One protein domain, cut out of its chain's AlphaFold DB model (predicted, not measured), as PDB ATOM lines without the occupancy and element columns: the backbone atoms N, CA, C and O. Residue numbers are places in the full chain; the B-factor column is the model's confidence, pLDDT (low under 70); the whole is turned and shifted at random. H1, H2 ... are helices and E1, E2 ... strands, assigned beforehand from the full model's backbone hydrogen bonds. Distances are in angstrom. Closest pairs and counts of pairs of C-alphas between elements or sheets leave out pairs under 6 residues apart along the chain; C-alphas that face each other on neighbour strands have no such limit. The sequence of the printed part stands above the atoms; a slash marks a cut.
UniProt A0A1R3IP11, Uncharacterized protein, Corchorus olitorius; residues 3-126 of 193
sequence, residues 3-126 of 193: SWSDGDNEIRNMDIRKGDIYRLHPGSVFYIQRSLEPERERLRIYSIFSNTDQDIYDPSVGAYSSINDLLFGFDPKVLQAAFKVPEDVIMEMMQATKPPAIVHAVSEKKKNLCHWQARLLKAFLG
ATOM      1  N   SER A   3     334.659 311.395 296.498       84.06
ATOM      2  CA  SER A   3     334.715 312.103 297.764       84.06
ATOM      3  C   SER A   3     333.632 313.163 297.784       84.06
ATOM      4  O   SER A   3     333.480 313.887 296.802       84.06
ATOM      5  N   TRP A   4     332.866 313.246 298.866       83.25
ATOM      6  CA  TRP A   4     331.754 314.188 298.975       83.25
ATOM      7  C   TRP A   4     331.537 314.639 300.413       83.25
ATOM      8  O   TRP A   4     331.983 313.982 301.355       83.25
ATOM      9  N   SER A   5     330.841 315.759 300.560       76.94
ATOM     10  CA  SER A   5     330.363 316.283 301.835       76.94
ATOM     11  C   SER A   5     328.884 316.634 301.711       76.94
ATOM     12  O   SER A   5     328.474 317.179 300.685       76.94
ATOM     13  N   ASP A   6     328.109 316.311 302.746       67.69
ATOM     14  CA  ASP A   6     326.644 316.433 302.765       67.69
ATOM     15  C   ASP A   6     326.167 317.400 303.865       67.69
ATOM     16  O   ASP A   6     325.164 317.180 304.537       67.69
ATOM     17  N   GLY A   7     326.955 318.454 304.105       60.16
ATOM     18  CA  GLY A   7     326.650 319.511 305.079       60.16
ATOM     19  C   GLY A   7     327.128 319.248 306.514       60.16
ATOM     20  O   GLY A   7     327.144 320.168 307.320       60.16
ATOM     21  N   ASP A   8     327.602 318.041 306.840       62.81
ATOM     22  CA  ASP A   8     328.086 317.665 308.181       62.81
ATOM     23  C   ASP A   8     329.573 317.990 308.433       62.81
ATOM     24  O   ASP A   8     330.165 317.479 309.382       62.81
ATOM     25  N   ASN A   9     330.189 318.832 307.592       61.28
ATOM     26  CA  ASN A   9     331.630 319.146 307.580       61.28
ATOM     27  C   ASN A   9     332.578 317.946 307.406       61.28
ATOM     28  O   ASN A   9     333.804 318.121 307.406       61.28
ATOM     29  N   GLU A  10     332.051 316.739 307.211       69.50
ATOM     30  CA  GLU A  10     332.848 315.530 307.090       69.50
ATOM     31  C   GLU A  10     332.959 315.096 305.633       69.50
ATOM     32  O   GLU A  10     331.986 314.769 304.953       69.50
ATOM     33  N   ILE A  11     334.201 315.037 305.148       74.06
ATOM     34  CA  ILE A  11     334.476 314.519 303.810       74.06
ATOM     35  C   ILE A  11     334.438 312.999 303.877       74.06
ATOM     36  O   ILE A  11     335.290 312.345 304.486       74.06
ATOM     37  N   ARG A  12     333.455 312.434 303.192       79.50
ATOM     38  CA  ARG A  12     333.293 310.998 303.009       79.50
ATOM     39  C   ARG A  12     334.038 310.582 301.756       79.50
ATOM     40  O   ARG A  12     334.071 311.313 300.774       79.50
ATOM     41  N   ASN A  13     334.652 309.407 301.807       82.00
ATOM     42  CA  ASN A  13     335.412 308.841 300.699       82.00
ATOM     43  C   ASN A  13     334.899 307.435 300.404       82.00
ATOM     44  O   ASN A  13     334.584 306.677 301.325       82.00
ATOM     45  N   MET A  14     334.847 307.087 299.123       84.50
ATOM     46  CA  MET A  14     334.423 305.778 298.647       84.50
ATOM     47  C   MET A  14     335.188 305.393 297.386       84.50
ATOM     48  O   MET A  14     335.300 306.172 296.436       84.50
ATOM     49  N   ASP A  15     335.675 304.161 297.337       85.81
ATOM     50  CA  ASP A  15     336.233 303.606 296.112       85.81
ATOM     51  C   ASP A  15     335.117 303.098 295.207       85.81
ATOM     52  O   ASP A  15     334.472 302.104 295.514       85.81
ATOM     53  N   ILE A  16     334.915 303.798 294.088       87.19
ATOM     54  CA  ILE A  16     333.945 303.416 293.061       87.19
ATOM     55  C   ILE A  16     334.484 302.238 292.250       87.19
ATOM     56  O   ILE A  16     335.613 302.284 291.744       87.19
ATOM     57  N   ARG A  17     333.635 301.234 292.065       89.06
ATOM     58  CA  ARG A  17     333.830 300.071 291.202       89.06
ATOM     59  C   ARG A  17     332.803 300.063 290.074       89.06
ATOM     60  O   ARG A  17     331.781 300.746 290.111       89.06
ATOM     61  N   LYS A  18     333.087 299.279 289.034       90.06
ATOM     62  CA  LYS A  18     332.124 299.038 287.956       90.06
ATOM     63  C   LYS A  18     330.866 298.403 288.556       90.06
ATOM     64  O   LYS A  18     330.976 297.468 289.343       90.06
ATOM     65  N   GLY A  19     329.698 298.921 288.184       90.31
ATOM     66  CA  GLY A  19     328.414 298.452 288.706       90.31
ATOM     67  C   GLY A  19     327.948 299.138 289.992       90.31
ATOM     68  O   GLY A  19     326.816 298.903 290.401       90.31
ATOM     69  N   ASP A  20     328.759 299.994 290.616       91.06
ATOM     70  CA  ASP A  20     328.311 300.728 291.799       91.06
ATOM     71  C   ASP A  20     327.212 301.732 291.443       91.06
ATOM     72  O   ASP A  20     327.379 302.598 290.583       91.06
ATOM     73  N   ILE A  21     326.105 301.640 292.174       89.56
ATOM     74  CA  ILE A  21     325.024 302.616 292.203       89.56
ATOM     75  C   ILE A  21     325.125 303.369 293.523       89.56
ATOM     76  O   ILE A  21     325.167 302.777 294.608       89.56
ATOM     77  N   TYR A  22     325.159 304.693 293.424       86.75
ATOM     78  CA  TYR A  22     325.246 305.583 294.567       86.75
ATOM     79  C   TYR A  22     324.369 306.816 294.348       86.75
ATOM     80  O   TYR A  22     324.280 307.321 293.229       86.75
ATOM     81  N   ARG A  23     323.738 307.301 295.419       84.25
ATOM     82  CA  ARG A  23     322.943 308.533 295.410       84.25
ATOM     83  C   ARG A  23     323.702 309.627 296.146       84.25
ATOM     84  O   ARG A  23     324.028 309.467 297.319       84.25
ATOM     85  N   LEU A  24     323.940 310.735 295.454       82.75
ATOM     86  CA  LEU A  24     324.318 312.001 296.076       82.75
ATOM     87  C   LEU A  24     323.041 312.786 296.381       82.75
ATOM     88  O   LEU A  24     322.097 312.755 295.589       82.75
ATOM     89  N   HIS A  25     322.998 313.436 297.538       78.12
ATOM     90  CA  HIS A  25     321.867 314.275 297.908       78.12
ATOM     91  C   HIS A  25     321.995 315.657 297.243       78.12
ATOM     92  O   HIS A  25     323.111 316.101 296.952       78.12
ATOM     93  N   PRO A  26     320.872 316.346 296.966       75.75
ATOM     94  CA  PRO A  26     320.909 317.736 296.521       75.75
ATOM     95  C   PRO A  26     321.731 318.606 297.481       75.75
ATOM     96  O   PRO A  26     321.671 318.422 298.693       75.75
ATOM     97  N   GLY A  27     322.526 319.527 296.935       72.88
ATOM     98  CA  GLY A  27     323.437 320.372 297.719       72.88
ATOM     99  C   GLY A  27     324.778 319.721 298.091       72.88
ATOM    100  O   GLY A  27     325.681 320.424 298.544       72.88
ATOM    101  N   SER A  28     324.967 318.416 297.849       76.50
ATOM    102  CA  SER A  28     326.257 317.747 298.058       76.50
ATOM    103  C   SER A  28     327.358 318.354 297.178       76.50
ATOM    104  O   SER A  28     327.219 318.448 295.955       76.50
ATOM    105  N   VAL A  29     328.513 318.658 297.778       77.31
ATOM    106  CA  VAL A  29     329.729 319.016 297.030       77.31
ATOM    107  C   VAL A  29     330.630 317.796 296.936       77.31
ATOM    108  O   VAL A  29     330.947 317.171 297.950       77.31
ATOM    109  N   PHE A  30     331.056 317.449 295.722       83.25
ATOM    110  CA  PHE A  30     331.830 316.240 295.473       83.25
ATOM    111  C   PHE A  30     332.969 316.456 294.478       83.25
ATOM    112  O   PHE A  30     332.952 317.364 293.652       83.25
ATOM    113  N   TYR A  31     333.959 315.571 294.540       82.56
ATOM    114  CA  TYR A  31     334.977 315.425 293.511       82.56
ATOM    115  C   TYR A  31     335.246 313.949 293.240       82.56
ATOM    116  O   TYR A  31     335.059 313.074 294.091       82.56
ATOM    117  N   ILE A  32     335.692 313.663 292.020       85.88
ATOM    118  CA  ILE A  32     335.968 312.305 291.567       85.88
ATOM    119  C   ILE A  32     337.409 312.237 291.109       85.88
ATOM    120  O   ILE A  32     337.870 313.029 290.292       85.88
ATOM    121  N   GLN A  33     338.112 311.236 291.621       82.62
ATOM    122  CA  GLN A  33     339.495 310.986 291.278       82.62
ATOM    123  C   GLN A  33     339.653 309.562 290.749       82.62
ATOM    124  O   GLN A  33     339.333 308.577 291.425       82.62
ATOM    125  N   ARG A  34     340.210 309.445 289.543       81.50
ATOM    126  CA  ARG A  34     340.681 308.167 289.000       81.50
ATOM    127  C   ARG A  34     342.050 307.820 289.600       81.50
ATOM    128  O   ARG A  34     342.844 308.717 289.896       81.50
ATOM    129  N   SER A  35     342.332 306.529 289.804       73.62
ATOM    130  CA  SER A  35     343.703 306.102 290.129       73.62
ATOM    131  C   SER A  35     344.639 306.406 288.951       73.62
ATOM    132  O   SER A  35     344.204 306.413 287.800       73.62
ATOM    133  N   LEU A  36     345.909 306.683 289.253       67.62
ATOM    134  CA  LEU A  36     346.961 306.940 288.260       67.62
ATOM    135  C   LEU A  36     347.666 305.650 287.811       67.62
ATOM    136  O   LEU A  36     348.665 305.714 287.103       67.62
ATOM    137  N   GLU A  37     347.164 304.490 288.238       69.50
ATOM    138  CA  GLU A  37     347.657 303.192 287.782       69.50
ATOM    139  C   GLU A  37     347.484 303.048 286.257       69.50
ATOM    140  O   GLU A  37     346.388 303.299 285.743       69.50
ATOM    141  N   PRO A  38     348.543 302.635 285.536       59.59
ATOM    142  CA  PRO A  38     348.589 302.664 284.074       59.59
ATOM    143  C   PRO A  38     347.612 301.695 283.387       59.59
ATOM    144  O   PRO A  38     347.240 301.935 282.243       59.59
ATOM    145  N   GLU A  39     347.149 300.643 284.070       60.72
ATOM    146  CA  GLU A  39     346.383 299.542 283.456       60.72
ATOM    147  C   GLU A  39     344.856 299.600 283.639       60.72
ATOM    148  O   GLU A  39     344.145 298.706 283.186       60.72
ATOM    149  N   ARG A  40     344.291 300.620 284.295       63.72
ATOM    150  CA  ARG A  40     342.834 300.624 284.541       63.72
ATOM    151  C   ARG A  40     342.027 301.107 283.339       63.72
ATOM    152  O   ARG A  40     342.427 302.028 282.636       63.72
ATOM    153  N   GLU A  41     340.817 300.582 283.178       71.44
ATOM    154  CA  GLU A  41     339.826 301.058 282.204       71.44
ATOM    155  C   GLU A  41     339.451 302.546 282.418       71.44
ATOM    156  O   GLU A  41     339.663 303.137 283.488       71.44
ATOM    157  N   ARG A  42     338.906 303.190 281.375       81.00
ATOM    158  CA  ARG A  42     338.392 304.570 281.443       81.00
ATOM    159  C   ARG A  42     337.187 304.621 282.388       81.00
ATOM    160  O   ARG A  42     336.233 303.873 282.203       81.00
ATOM    161  N   LEU A  43     337.199 305.545 283.352       85.81
ATOM    162  CA  LEU A  43     336.056 305.769 284.240       85.81
ATOM    163  C   LEU A  43     334.870 306.313 283.429       85.81
ATOM    164  O   LEU A  43     335.000 307.339 282.759       85.81
ATOM    165  N   ARG A  44     333.731 305.619 283.488       89.69
ATOM    166  CA  ARG A  44     332.459 306.029 282.883       89.69
ATOM    167  C   ARG A  44     331.403 306.084 283.975       89.69
ATOM    168  O   ARG A  44     331.273 305.131 284.737       89.69
ATOM    169  N   ILE A  45     330.688 307.200 284.049       90.06
ATOM    170  CA  ILE A  45     329.643 307.442 285.041       90.06
ATOM    171  C   ILE A  45     328.388 307.845 284.284       90.06
ATOM    172  O   ILE A  45     328.425 308.770 283.475       90.06
ATOM    173  N   TYR A  46     327.298 307.138 284.557       90.62
ATOM    174  CA  TYR A  46     325.962 307.494 284.105       90.62
ATOM    175  C   TYR A  46     325.245 308.146 285.282       90.62
ATOM    176  O   TYR A  46     325.295 307.626 286.396       90.62
ATOM    177  N   SER A  47     324.638 309.305 285.049       88.75
ATOM    178  CA  SER A  47     323.939 310.072 286.080       88.75
ATOM    179  C   SER A  47     322.484 310.271 285.679       88.75
ATOM    180  O   SER A  47     322.172 310.428 284.500       88.75
ATOM    181  N   ILE A  48     321.606 310.222 286.676       85.81
ATOM    182  CA  ILE A  48     320.181 310.504 286.544       85.81
ATOM    183  C   ILE A  48     319.881 311.604 287.553       85.81
ATOM    184  O   ILE A  48     320.233 311.474 288.726       85.81
ATOM    185  N   PHE A  49     319.247 312.672 287.089       80.69
ATOM    186  CA  PHE A  49     318.827 313.790 287.923       80.69
ATOM    187  C   PHE A  49     317.307 313.712 288.060       80.69
ATOM    188  O   PHE A  49     316.594 313.769 287.059       80.69
ATOM    189  N   SER A  50     316.811 313.510 289.281       71.56
ATOM    190  CA  SER A  50     315.380 313.604 289.567       71.56
ATOM    191  C   SER A  50     314.994 315.077 289.607       71.56
ATOM    192  O   SER A  50     315.626 315.840 290.327       71.56
ATOM    193  N   ASN A  51     313.976 315.457 288.843       61.09
ATOM    194  CA  ASN A  51     313.374 316.782 288.909       61.09
ATOM    195  C   ASN A  51     312.071 316.611 289.688       61.09
ATOM    196  O   ASN A  51     311.055 316.235 289.107       61.09
ATOM    197  N   THR A  52     312.134 316.688 291.015       56.03
ATOM    198  CA  THR A  52     310.931 316.553 291.839       56.03
ATOM    199  C   THR A  52     310.439 317.936 292.227       56.03
ATOM    200  O   THR A  52     311.229 318.767 292.648       56.03
ATOM    201  N   ASP A  53     309.128 318.176 292.152       51.88
ATOM    202  CA  ASP A  53     308.496 319.472 292.478       51.88
ATOM    203  C   ASP A  53     308.724 319.943 293.938       51.88
ATOM    204  O   ASP A  53     308.276 321.015 294.335       51.88
ATOM    205  N   GLN A  54     309.396 319.124 294.758       51.03
ATOM    206  CA  GLN A  54     309.790 319.406 296.140       51.03
ATOM    207  C   GLN A  54     311.235 319.907 296.275       51.03
ATOM    208  O   GLN A  54     311.668 320.208 297.388       51.03
ATOM    209  N   ASP A  55     311.992 319.989 295.180       51.72
ATOM    210  CA  ASP A  55     313.338 320.544 295.198       51.72
ATOM    211  C   ASP A  55     313.241 322.064 295.413       51.72
ATOM    212  O   ASP A  55     313.096 322.851 294.486       51.72
ATOM    213  N   ILE A  56     313.332 322.487 296.682       47.34
ATOM    214  CA  ILE A  56     313.398 323.896 297.133       47.34
ATOM    215  C   ILE A  56     314.627 324.631 296.542       47.34
ATOM    216  O   ILE A  56     314.790 325.841 296.700       47.34
ATOM    217  N   TYR A  57     315.502 323.912 295.838       50.78
ATOM    218  CA  TYR A  57     316.584 324.489 295.058       50.78
ATOM    219  C   TYR A  57     316.034 325.144 293.794       50.78
ATOM    220  O   TYR A  57     315.896 324.506 292.754       50.78
ATOM    221  N   ASP A  58     315.770 326.446 293.885       45.22
ATOM    222  CA  ASP A  58     315.607 327.296 292.714       45.22
ATOM    223  C   ASP A  58     316.906 327.244 291.873       45.22
ATOM    224  O   ASP A  58     317.966 327.668 292.347       45.22
ATOM    225  N   PRO A  59     316.875 326.703 290.639       48.03
ATOM    226  CA  PRO A  59     318.046 326.584 289.775       48.03
ATOM    227  C   PRO A  59     318.461 327.929 289.157       48.03
ATOM    228  O   PRO A  59     319.321 327.946 288.275       48.03
ATOM    229  N   SER A  60     317.869 329.052 289.594       43.69
ATOM    230  CA  SER A  60     318.232 330.418 289.184       43.69
ATOM    231  C   SER A  60     319.731 330.701 289.317       43.69
ATOM    232  O   SER A  60     320.293 331.507 288.572       43.69
ATOM    233  N   VAL A  61     320.398 329.949 290.188       49.91
ATOM    234  CA  VAL A  61     321.844 329.812 290.249       49.91
ATOM    235  C   VAL A  61     322.240 328.495 289.570       49.91
ATOM    236  O   VAL A  61     322.259 327.440 290.199       49.91
ATOM    237  N   GLY A  62     322.490 328.536 288.258       48.31
ATOM    238  CA  GLY A  62     322.786 327.342 287.455       48.31
ATOM    239  C   GLY A  62     323.866 326.434 288.066       48.31
ATOM    240  O   GLY A  62     324.725 326.887 288.818       48.31
ATOM    241  N   ALA A  63     323.829 325.138 287.731       53.62
ATOM    242  CA  ALA A  63     324.729 324.132 288.297       53.62
ATOM    243  C   ALA A  63     326.204 324.565 288.210       53.62
ATOM    244  O   ALA A  63     326.808 324.588 287.133       53.62
ATOM    245  N   TYR A  64     326.791 324.902 289.359       57.22
ATOM    246  CA  TYR A  64     328.190 325.285 289.427       57.22
ATOM    247  C   TYR A  64     329.070 324.106 289.026       57.22
ATOM    248  O   TYR A  64     329.048 323.044 289.646       57.22
ATOM    249  N   SER A  65     329.871 324.307 287.983       66.44
ATOM    250  CA  SER A  65     330.826 323.298 287.520       66.44
ATOM    251  C   SER A  65     332.081 323.251 288.402       66.44
ATOM    252  O   SER A  65     332.827 322.273 288.363       66.44
ATOM    253  N   SER A  66     332.316 324.296 289.205       73.38
ATOM    254  CA  SER A  66     333.434 324.418 290.141       73.38
ATOM    255  C   SER A  66     333.047 325.217 291.388       73.38
ATOM    256  O   SER A  66     332.293 326.184 291.313       73.38
ATOM    257  N   ILE A  67     333.649 324.882 292.533       73.38
ATOM    258  CA  ILE A  67     333.538 325.659 293.783       73.38
ATOM    259  C   ILE A  67     334.013 327.103 293.578       73.38
ATOM    260  O   ILE A  67     333.502 328.015 294.214       73.38
ATOM    261  N   ASN A  68     334.961 327.327 292.664       75.88
ATOM    262  CA  ASN A  68     335.440 328.672 292.356       75.88
ATOM    263  C   ASN A  68     334.339 329.545 291.741       75.88
ATOM    264  O   ASN A  68     334.327 330.746 291.976       75.88
ATOM    265  N   ASP A  69     333.411 328.958 290.979       77.56
ATOM    266  CA  ASP A  69     332.299 329.708 290.388       77.56
ATOM    267  C   ASP A  69     331.306 330.170 291.465       77.56
ATOM    268  O   ASP A  69     330.787 331.280 291.383       77.56
ATOM    269  N   LEU A  70     331.099 329.351 292.501       76.94
ATOM    270  CA  LEU A  70     330.323 329.722 293.684       76.94
ATOM    271  C   LEU A  70     331.056 330.790 294.509       76.94
ATOM    272  O   LEU A  70     330.465 331.791 294.905       76.94
ATOM    273  N   LEU A  71     332.353 330.591 294.756       78.56
ATOM    274  CA  LEU A  71     333.147 331.469 295.610       78.56
ATOM    275  C   LEU A  71     333.309 332.872 295.017       78.56
ATOM    276  O   LEU A  71     333.170 333.862 295.725       78.56
ATOM    277  N   PHE A  72     333.586 332.968 293.719       82.94
ATOM    278  CA  PHE A  72     333.814 334.250 293.052       82.94
ATOM    279  C   PHE A  72     332.524 334.936 292.584       82.94
ATOM    280  O   PHE A  72     332.594 335.959 291.907       82.94
ATOM    281  N   GLY A  73     331.353 334.405 292.956       82.31
ATOM    282  CA  GLY A  73     330.077 335.113 292.830       82.31
ATOM    283  C   GLY A  73     329.876 336.203 293.892       82.31
ATOM    284  O   GLY A  73     329.022 337.070 293.720       82.31
ATOM    285  N   PHE A  74     330.652 336.178 294.979       85.19
ATOM    286  CA  PHE A  74     330.615 337.196 296.029       85.19
ATOM    287  C   PHE A  74     331.492 338.407 295.685       85.19
ATOM    288  O   PHE A  74     332.495 338.287 294.982       85.19
ATOM    289  N   ASP A  75     331.138 339.573 296.235       88.69
ATOM    290  CA  ASP A  75     331.929 340.800 296.092       88.69
ATOM    291  C   ASP A  75     333.355 340.619 296.665       88.69
ATOM    292  O   ASP A  75     333.509 340.027 297.744       88.69
ATOM    293  N   PRO A  76     334.407 341.144 296.004       88.81
ATOM    294  CA  PRO A  76     335.789 341.002 296.464       88.81
ATOM    295  C   PRO A  76     336.017 341.454 297.911       88.81
ATOM    296  O   PRO A  76     336.770 340.808 298.639       88.81
ATOM    297  N   LYS A  77     335.328 342.505 298.379       89.75
ATOM    298  CA  LYS A  77     335.442 342.990 299.765       89.75
ATOM    299  C   LYS A  77     334.834 342.016 300.766       89.75
ATOM    300  O   LYS A  77     335.335 341.884 301.883       89.75
ATOM    301  N   VAL A  78     333.774 341.305 300.372       90.62
ATOM    302  CA  VAL A  78     333.176 340.238 301.190       90.62
ATOM    303  C   VAL A  78     334.161 339.081 301.327       90.62
ATOM    304  O   VAL A  78     334.385 338.604 302.438       90.62
ATOM    305  N   LEU A  79     334.807 338.676 300.231       87.94
ATOM    306  CA  LEU A  79     335.834 337.629 300.252       87.94
ATOM    307  C   LEU A  79     337.057 338.044 301.081       87.94
ATOM    308  O   LEU A  79     337.542 337.259 301.896       87.94
ATOM    309  N   GLN A  80     337.507 339.291 300.940       89.56
ATOM    310  CA  GLN A  80     338.590 339.868 301.736       89.56
ATOM    311  C   GLN A  80     338.284 339.782 303.238       89.56
ATOM    312  O   GLN A  80     339.105 339.296 304.018       89.56
ATOM    313  N   ALA A  81     337.083 340.203 303.644       89.75
ATOM    314  CA  ALA A  81     336.645 340.163 305.034       89.75
ATOM    315  C   ALA A  81     336.484 338.725 305.559       89.75
ATOM    316  O   ALA A  81     336.865 338.442 306.698       89.75
ATOM    317  N   ALA A  82     335.956 337.816 304.734       85.19
ATOM    318  CA  ALA A  82     335.721 336.421 305.099       85.19
ATOM    319  C   ALA A  82     337.029 335.641 305.298       85.19
ATOM    320  O   ALA A  82     337.194 334.948 306.303       85.19
ATOM    321  N   PHE A  83     337.977 335.776 304.367       84.75
ATOM    322  CA  PHE A  83     339.250 335.053 304.408       84.75
ATOM    323  C   PHE A  83     340.355 335.792 305.164       84.75
ATOM    324  O   PHE A  83     341.377 335.183 305.475       84.75
ATOM    325  N   LYS A  84     340.158 337.079 305.484       89.12
ATOM    326  CA  LYS A  84     341.165 337.959 306.103       89.12
ATOM    327  C   LYS A  84     342.483 337.972 305.327       89.12
ATOM    328  O   LYS A  84     343.563 337.931 305.916       89.12
ATOM    329  N   VAL A  85     342.385 338.010 304.005       88.25
ATOM    330  CA  VAL A  85     343.532 338.111 303.098       88.25
ATOM    331  C   VAL A  85     343.526 339.472 302.400       88.25
ATOM    332  O   VAL A  85     342.468 340.094 302.317       88.25
ATOM    333  N   PRO A  86     344.676 339.960 301.920       92.25
ATOM    334  CA  PRO A  86     344.749 341.179 301.118       92.25
ATOM    335  C   PRO A  86     343.874 341.135 299.847       92.25
ATOM    336  O   PRO A  86     343.604 340.067 299.298       92.25
ATOM    337  N   GLU A  87     343.402 342.302 299.394       88.75
ATOM    338  CA  GLU A  87     342.490 342.411 298.239       88.75
ATOM    339  C   GLU A  87     343.169 342.027 296.918       88.75
ATOM    340  O   GLU A  87     342.553 341.382 296.075       88.75
ATOM    341  N   ASP A  88     344.451 342.353 296.760       90.38
ATOM    342  CA  ASP A  88     345.281 341.962 295.617       90.38
ATOM    343  C   ASP A  88     345.347 340.439 295.453       90.38
ATOM    344  O   ASP A  88     345.211 339.944 294.337       90.38
ATOM    345  N   VAL A  89     345.435 339.691 296.558       89.00
ATOM    346  CA  VAL A  89     345.399 338.219 296.537       89.00
ATOM    347  C   VAL A  89     344.045 337.703 296.038       89.00
ATOM    348  O   VAL A  89     344.001 336.794 295.211       89.00
ATOM    349  N   ILE A  90     342.928 338.281 296.500       87.69
ATOM    350  CA  ILE A  90     341.585 337.901 296.017       87.69
ATOM    351  C   ILE A  90     341.450 338.199 294.522       87.69
ATOM    352  O   ILE A  90     340.992 337.346 293.760       87.69
ATOM    353  N   MET A  91     341.886 339.383 294.093       86.81
ATOM    354  CA  MET A  91     341.826 339.816 292.699       86.81
ATOM    355  C   MET A  91     342.673 338.925 291.787       86.81
ATOM    356  O   MET A  91     342.200 338.531 290.720       86.81
ATOM    357  N   GLU A  92     343.877 338.543 292.216       88.56
ATOM    358  CA  GLU A  92     344.731 337.602 291.487       88.56
ATOM    359  C   GLU A  92     344.031 336.246 291.310       88.56
ATOM    360  O   GLU A  92     343.992 335.700 290.207       88.56
ATOM    361  N   MET A  93     343.398 335.723 292.367       83.94
ATOM    362  CA  MET A  93     342.663 334.456 292.301       83.94
ATOM    363  C   MET A  93     341.428 334.525 291.389       83.94
ATOM    364  O   MET A  93     341.139 333.550 290.695       83.94
ATOM    365  N   MET A  94     340.711 335.654 291.368       82.69
ATOM    366  CA  MET A  94     339.543 335.865 290.499       82.69
ATOM    367  C   MET A  94     339.926 336.016 289.021       82.69
ATOM    368  O   MET A  94     339.172 335.593 288.144       82.69
ATOM    369  N   GLN A  95     341.085 336.618 288.741       85.75
ATOM    370  CA  GLN A  95     341.618 336.800 287.386       85.75
ATOM    371  C   GLN A  95     342.345 335.561 286.856       85.75
ATOM    372  O   GLN A  95     342.553 335.440 285.646       85.75
ATOM    373  N   ALA A  96     342.735 334.639 287.739       82.50
ATOM    374  CA  ALA A  96     343.418 333.417 287.362       82.50
ATOM    375  C   ALA A  96     342.598 332.599 286.352       82.50
ATOM    376  O   ALA A  96     341.386 332.409 286.484       82.50
ATOM    377  N   THR A  97     343.286 332.059 285.343       78.94
ATOM    378  CA  THR A  97     342.655 331.236 284.311       78.94
ATOM    379  C   THR A  97     341.971 330.027 284.937       78.94
ATOM    380  O   THR A  97     342.612 329.203 285.597       78.94
ATOM    381  N   LYS A  98     340.665 329.891 284.690       73.12
ATOM    382  CA  LYS A  98     339.885 328.758 285.184       73.12
ATOM    383  C   LYS A  98     340.414 327.458 284.563       73.12
ATOM    384  O   LYS A  98     340.413 327.334 283.336       73.12
ATOM    385  N   PRO A  99     340.869 326.484 285.372       73.12
ATOM    386  CA  PRO A  99     341.245 325.185 284.843       73.12
ATOM    387  C   PRO A  99     340.002 324.472 284.285       73.12
ATOM    388  O   PRO A  99     338.887 324.729 284.747       73.12
ATOM    389  N   PRO A 100     340.166 323.555 283.317       76.88
ATOM    390  CA  PRO A 100     339.052 322.744 282.840       76.88
ATOM    391  C   PRO A 100     338.460 321.910 283.986       76.88
ATOM    392  O   PRO A 100     339.175 321.510 284.903       76.88
ATOM    393  N   ALA A 101     337.163 321.592 283.906       76.19
ATOM    394  CA  ALA A 101     336.456 320.832 284.948       76.19
ATOM    395  C   ALA A 101     337.086 319.454 285.241       76.19
ATOM    396  O   ALA A 101     336.972 318.930 286.346       76.19
ATOM    397  N   ILE A 102     337.777 318.869 284.257       82.25
ATOM    398  CA  ILE A 102     338.534 317.626 284.403       82.25
ATOM    399  C   ILE A 102     340.004 317.925 284.121       82.25
ATOM    400  O   ILE A 102     340.367 318.308 283.009       82.25
ATOM    401  N   VAL A 103     340.855 317.704 285.124       80.31
ATOM    402  CA  VAL A 103     342.306 317.911 285.041       80.31
ATOM    403  C   VAL A 103     343.066 316.594 285.170       80.31
ATOM    404  O   VAL A 103     342.667 315.687 285.906       80.31
ATOM    405  N   HIS A 104     344.203 316.490 284.483       77.25
ATOM    406  CA  HIS A 104     345.131 315.381 284.685       77.25
ATOM    407  C   HIS A 104     345.856 315.543 286.025       77.25
ATOM    408  O   HIS A 104     346.553 316.530 286.259       77.25
ATOM    409  N   ALA A 105     345.707 314.561 286.916       65.56
ATOM    410  CA  ALA A 105     346.411 314.568 288.191       65.56
ATOM    411  C   ALA A 105     347.907 314.271 287.978       65.56
ATOM    412  O   ALA A 105     348.275 313.178 287.553       65.56
ATOM    413  N   VAL A 106     348.778 315.230 288.301       60.12
ATOM    414  CA  VAL A 106     350.242 315.057 288.279       60.12
ATOM    415  C   VAL A 106     350.710 314.573 289.658       60.12
ATOM    416  O   VAL A 106     350.386 315.194 290.671       60.12
ATOM    417  N   SER A 107     351.452 313.458 289.701       55.28
ATOM    418  CA  SER A 107     351.767 312.672 290.913       55.28
ATOM    419  C   SER A 107     352.329 313.488 292.095       55.28
ATOM    420  O   SER A 107     351.871 313.327 293.224       55.28
ATOM    421  N   GLU A 108     353.241 314.428 291.833       51.44
ATOM    422  CA  GLU A 108     353.912 315.267 292.846       51.44
ATOM    423  C   GLU A 108     352.983 316.333 293.469       51.44
ATOM    424  O   GLU A 108     352.994 316.564 294.677       51.44
ATOM    425  N   LYS A 109     352.099 316.956 292.672       52.00
ATOM    426  CA  LYS A 109     351.158 318.008 293.130       52.00
ATOM    427  C   LYS A 109     349.841 317.449 293.691       52.00
ATOM    428  O   LYS A 109     349.047 318.185 294.276       52.00
ATOM    429  N   LYS A 110     349.615 316.140 293.535       50.94
ATOM    430  CA  LYS A 110     348.368 315.421 293.843       50.94
ATOM    431  C   LYS A 110     347.960 315.490 295.313       50.94
ATOM    432  O   LYS A 110     346.794 315.740 295.610       50.94
ATOM    433  N   LYS A 111     348.905 315.259 296.230       53.25
ATOM    434  CA  LYS A 111     348.613 315.258 297.673       53.25
ATOM    435  C   LYS A 111     348.232 316.657 298.146       53.25
ATOM    436  O   LYS A 111     347.233 316.802 298.836       53.25
ATOM    437  N   ASN A 112     348.971 317.670 297.700       54.25
ATOM    438  CA  ASN A 112     348.764 319.055 298.116       54.25
ATOM    439  C   ASN A 112     347.468 319.651 297.551       54.25
ATOM    440  O   ASN A 112     346.734 320.278 298.305       54.25
ATOM    441  N   LEU A 113     347.143 319.410 296.273       55.69
ATOM    442  CA  LEU A 113     345.915 319.930 295.658       55.69
ATOM    443  C   LEU A 113     344.658 319.315 296.288       55.69
ATOM    444  O   LEU A 113     343.756 320.042 296.683       55.69
ATOM    445  N   CYS A 114     344.624 317.986 296.432       55.41
ATOM    446  CA  CYS A 114     343.490 317.277 297.025       55.41
ATOM    447  C   CYS A 114     343.329 317.635 298.513       55.41
ATOM    448  O   CYS A 114     342.226 317.913 298.976       55.41
ATOM    449  N   HIS A 115     344.441 317.730 299.252       55.62
ATOM    450  CA  HIS A 115     344.436 318.183 300.642       55.62
ATOM    451  C   HIS A 115     343.966 319.639 300.779       55.62
ATOM    452  O   HIS A 115     343.193 319.944 301.682       55.62
ATOM    453  N   TRP A 116     344.384 320.535 299.881       57.28
ATOM    454  CA  TRP A 116     343.949 321.932 299.873       57.28
ATOM    455  C   TRP A 116     342.480 322.086 299.479       57.28
ATOM    456  O   TRP A 116     341.756 322.790 300.170       57.28
ATOM    457  N   GLN A 117     342.004 321.387 298.446       59.91
ATOM    458  CA  GLN A 117     340.584 321.376 298.073       59.91
ATOM    459  C   GLN A 117     339.719 320.837 299.212       59.91
ATOM    460  O   GLN A 117     338.702 321.434 299.544       59.91
ATOM    461  N   ALA A 118     340.157 319.766 299.875       61.81
ATOM    462  CA  ALA A 118     339.499 319.253 301.070       61.81
ATOM    463  C   ALA A 118     339.497 320.278 302.220       61.81
ATOM    464  O   ALA A 118     338.494 320.424 302.910       61.81
ATOM    465  N   ARG A 119     340.596 321.016 302.429       62.91
ATOM    466  CA  ARG A 119     340.673 322.089 303.435       62.91
ATOM    467  C   ARG A 119     339.789 323.284 303.091       62.91
ATOM    468  O   ARG A 119     339.144 323.801 303.994       62.91
ATOM    469  N   LEU A 120     339.731 323.690 301.824       63.78
ATOM    470  CA  LEU A 120     338.834 324.732 301.328       63.78
ATOM    471  C   LEU A 120     337.375 324.330 301.507       63.78
ATOM    472  O   LEU A 120     336.601 325.112 302.037       63.78
ATOM    473  N   LEU A 121     337.017 323.098 301.140       59.16
ATOM    474  CA  LEU A 121     335.686 322.547 301.377       59.16
ATOM    475  C   LEU A 121     335.330 322.572 302.862       59.16
ATOM    476  O   LEU A 121     334.273 323.070 303.227       59.16
ATOM    477  N   LYS A 122     336.229 322.103 303.734       62.09
ATOM    478  CA  LYS A 122     336.024 322.163 305.189       62.09
ATOM    479  C   LYS A 122     335.888 323.594 305.713       62.09
ATOM    480  O   LYS A 122     335.088 323.836 306.607       62.09
ATOM    481  N   ALA A 123     336.666 324.536 305.181       62.66
ATOM    482  CA  ALA A 123     336.585 325.942 305.565       62.66
ATOM    483  C   ALA A 123     335.268 326.584 305.105       62.66
ATOM    484  O   ALA A 123     334.651 327.312 305.874       62.66
ATOM    485  N   PHE A 124     334.829 326.276 303.881       57.62
ATOM    486  CA  PHE A 124     333.579 326.764 303.303       57.62
ATOM    487  C   PHE A 124     332.353 326.238 304.055       57.62
ATOM    488  O   PHE A 124     331.396 326.972 304.265       57.62
ATOM    489  N   LEU A 125     332.393 324.978 304.490       61.97
ATOM    490  CA  LEU A 125     331.264 324.333 305.155       61.97
ATOM    491  C   LEU A 125     331.125 324.704 306.652       61.97
ATOM    492  O   LEU A 125     330.057 324.495 307.211       61.97
ATOM    493  N   GLY A 126     332.140 325.329 307.271       52.06
ATOM    494  CA  GLY A 126     332.025 326.122 308.508       52.06
ATOM    495  C   GLY A 126     331.639 325.369 309.796       52.06
ATOM    496  O   GLY A 126     330.579 324.768 309.918       52.06
TER     497      GLY A 126
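What this domain is: This is residues 3 to 126 of the 193 residues of an uncharacterized protein of Corchorus olitorius (UniProt A0A1R3IP11). With little regular structure, wide loops spread from a small antiparallel sheet, E2 E1 E3; H4 covers one face, and the helix pair H2 and H3 lies far off. The 124 printed residues run E1 E2 E3 H1 H2 H3 H4, class mixed, 48 in named elements. The whole is only just loose, close to compact: radius of gyration of the C-alphas 16.8 A, spans 47 by 45 by 25 A.

How they stand to each other: Start at E1, residues 3 to 5, in a hairpin with E2, residues 12 to 14; N 4 and O 12 are 3.0 A apart, within hydrogen-bond range. Beside E1 find antiparallel E3, residues 29 to 32, with N 3 and O 31 at 3.0 A. H1, residues 67 to 71, is near H4, residues 110 to 125. H2, residues 76 to 83, touches H3, residues 87 to 95; the closest C-alphas, Gln 80 and Glu 87, are 5.8 A apart. H4 is on the sheet, height 10.7 A, over E1 and E3. In these helices every O i to N i+4 pair is within hydrogen-bond range.

Where its parts are: Find C-alpha 3 at (334.715, 312.103, 297.764), where E1 begins. H4 runs 22.4 A to C-alpha 125 at (331.264, 324.333, 305.155).

The domain as a whole: The printed part has no cut. The links E2 to E3, E3 to H1 and H3 to H4 are long. Model pLDDT is under 70 at 47 residues, among them 105 to 126.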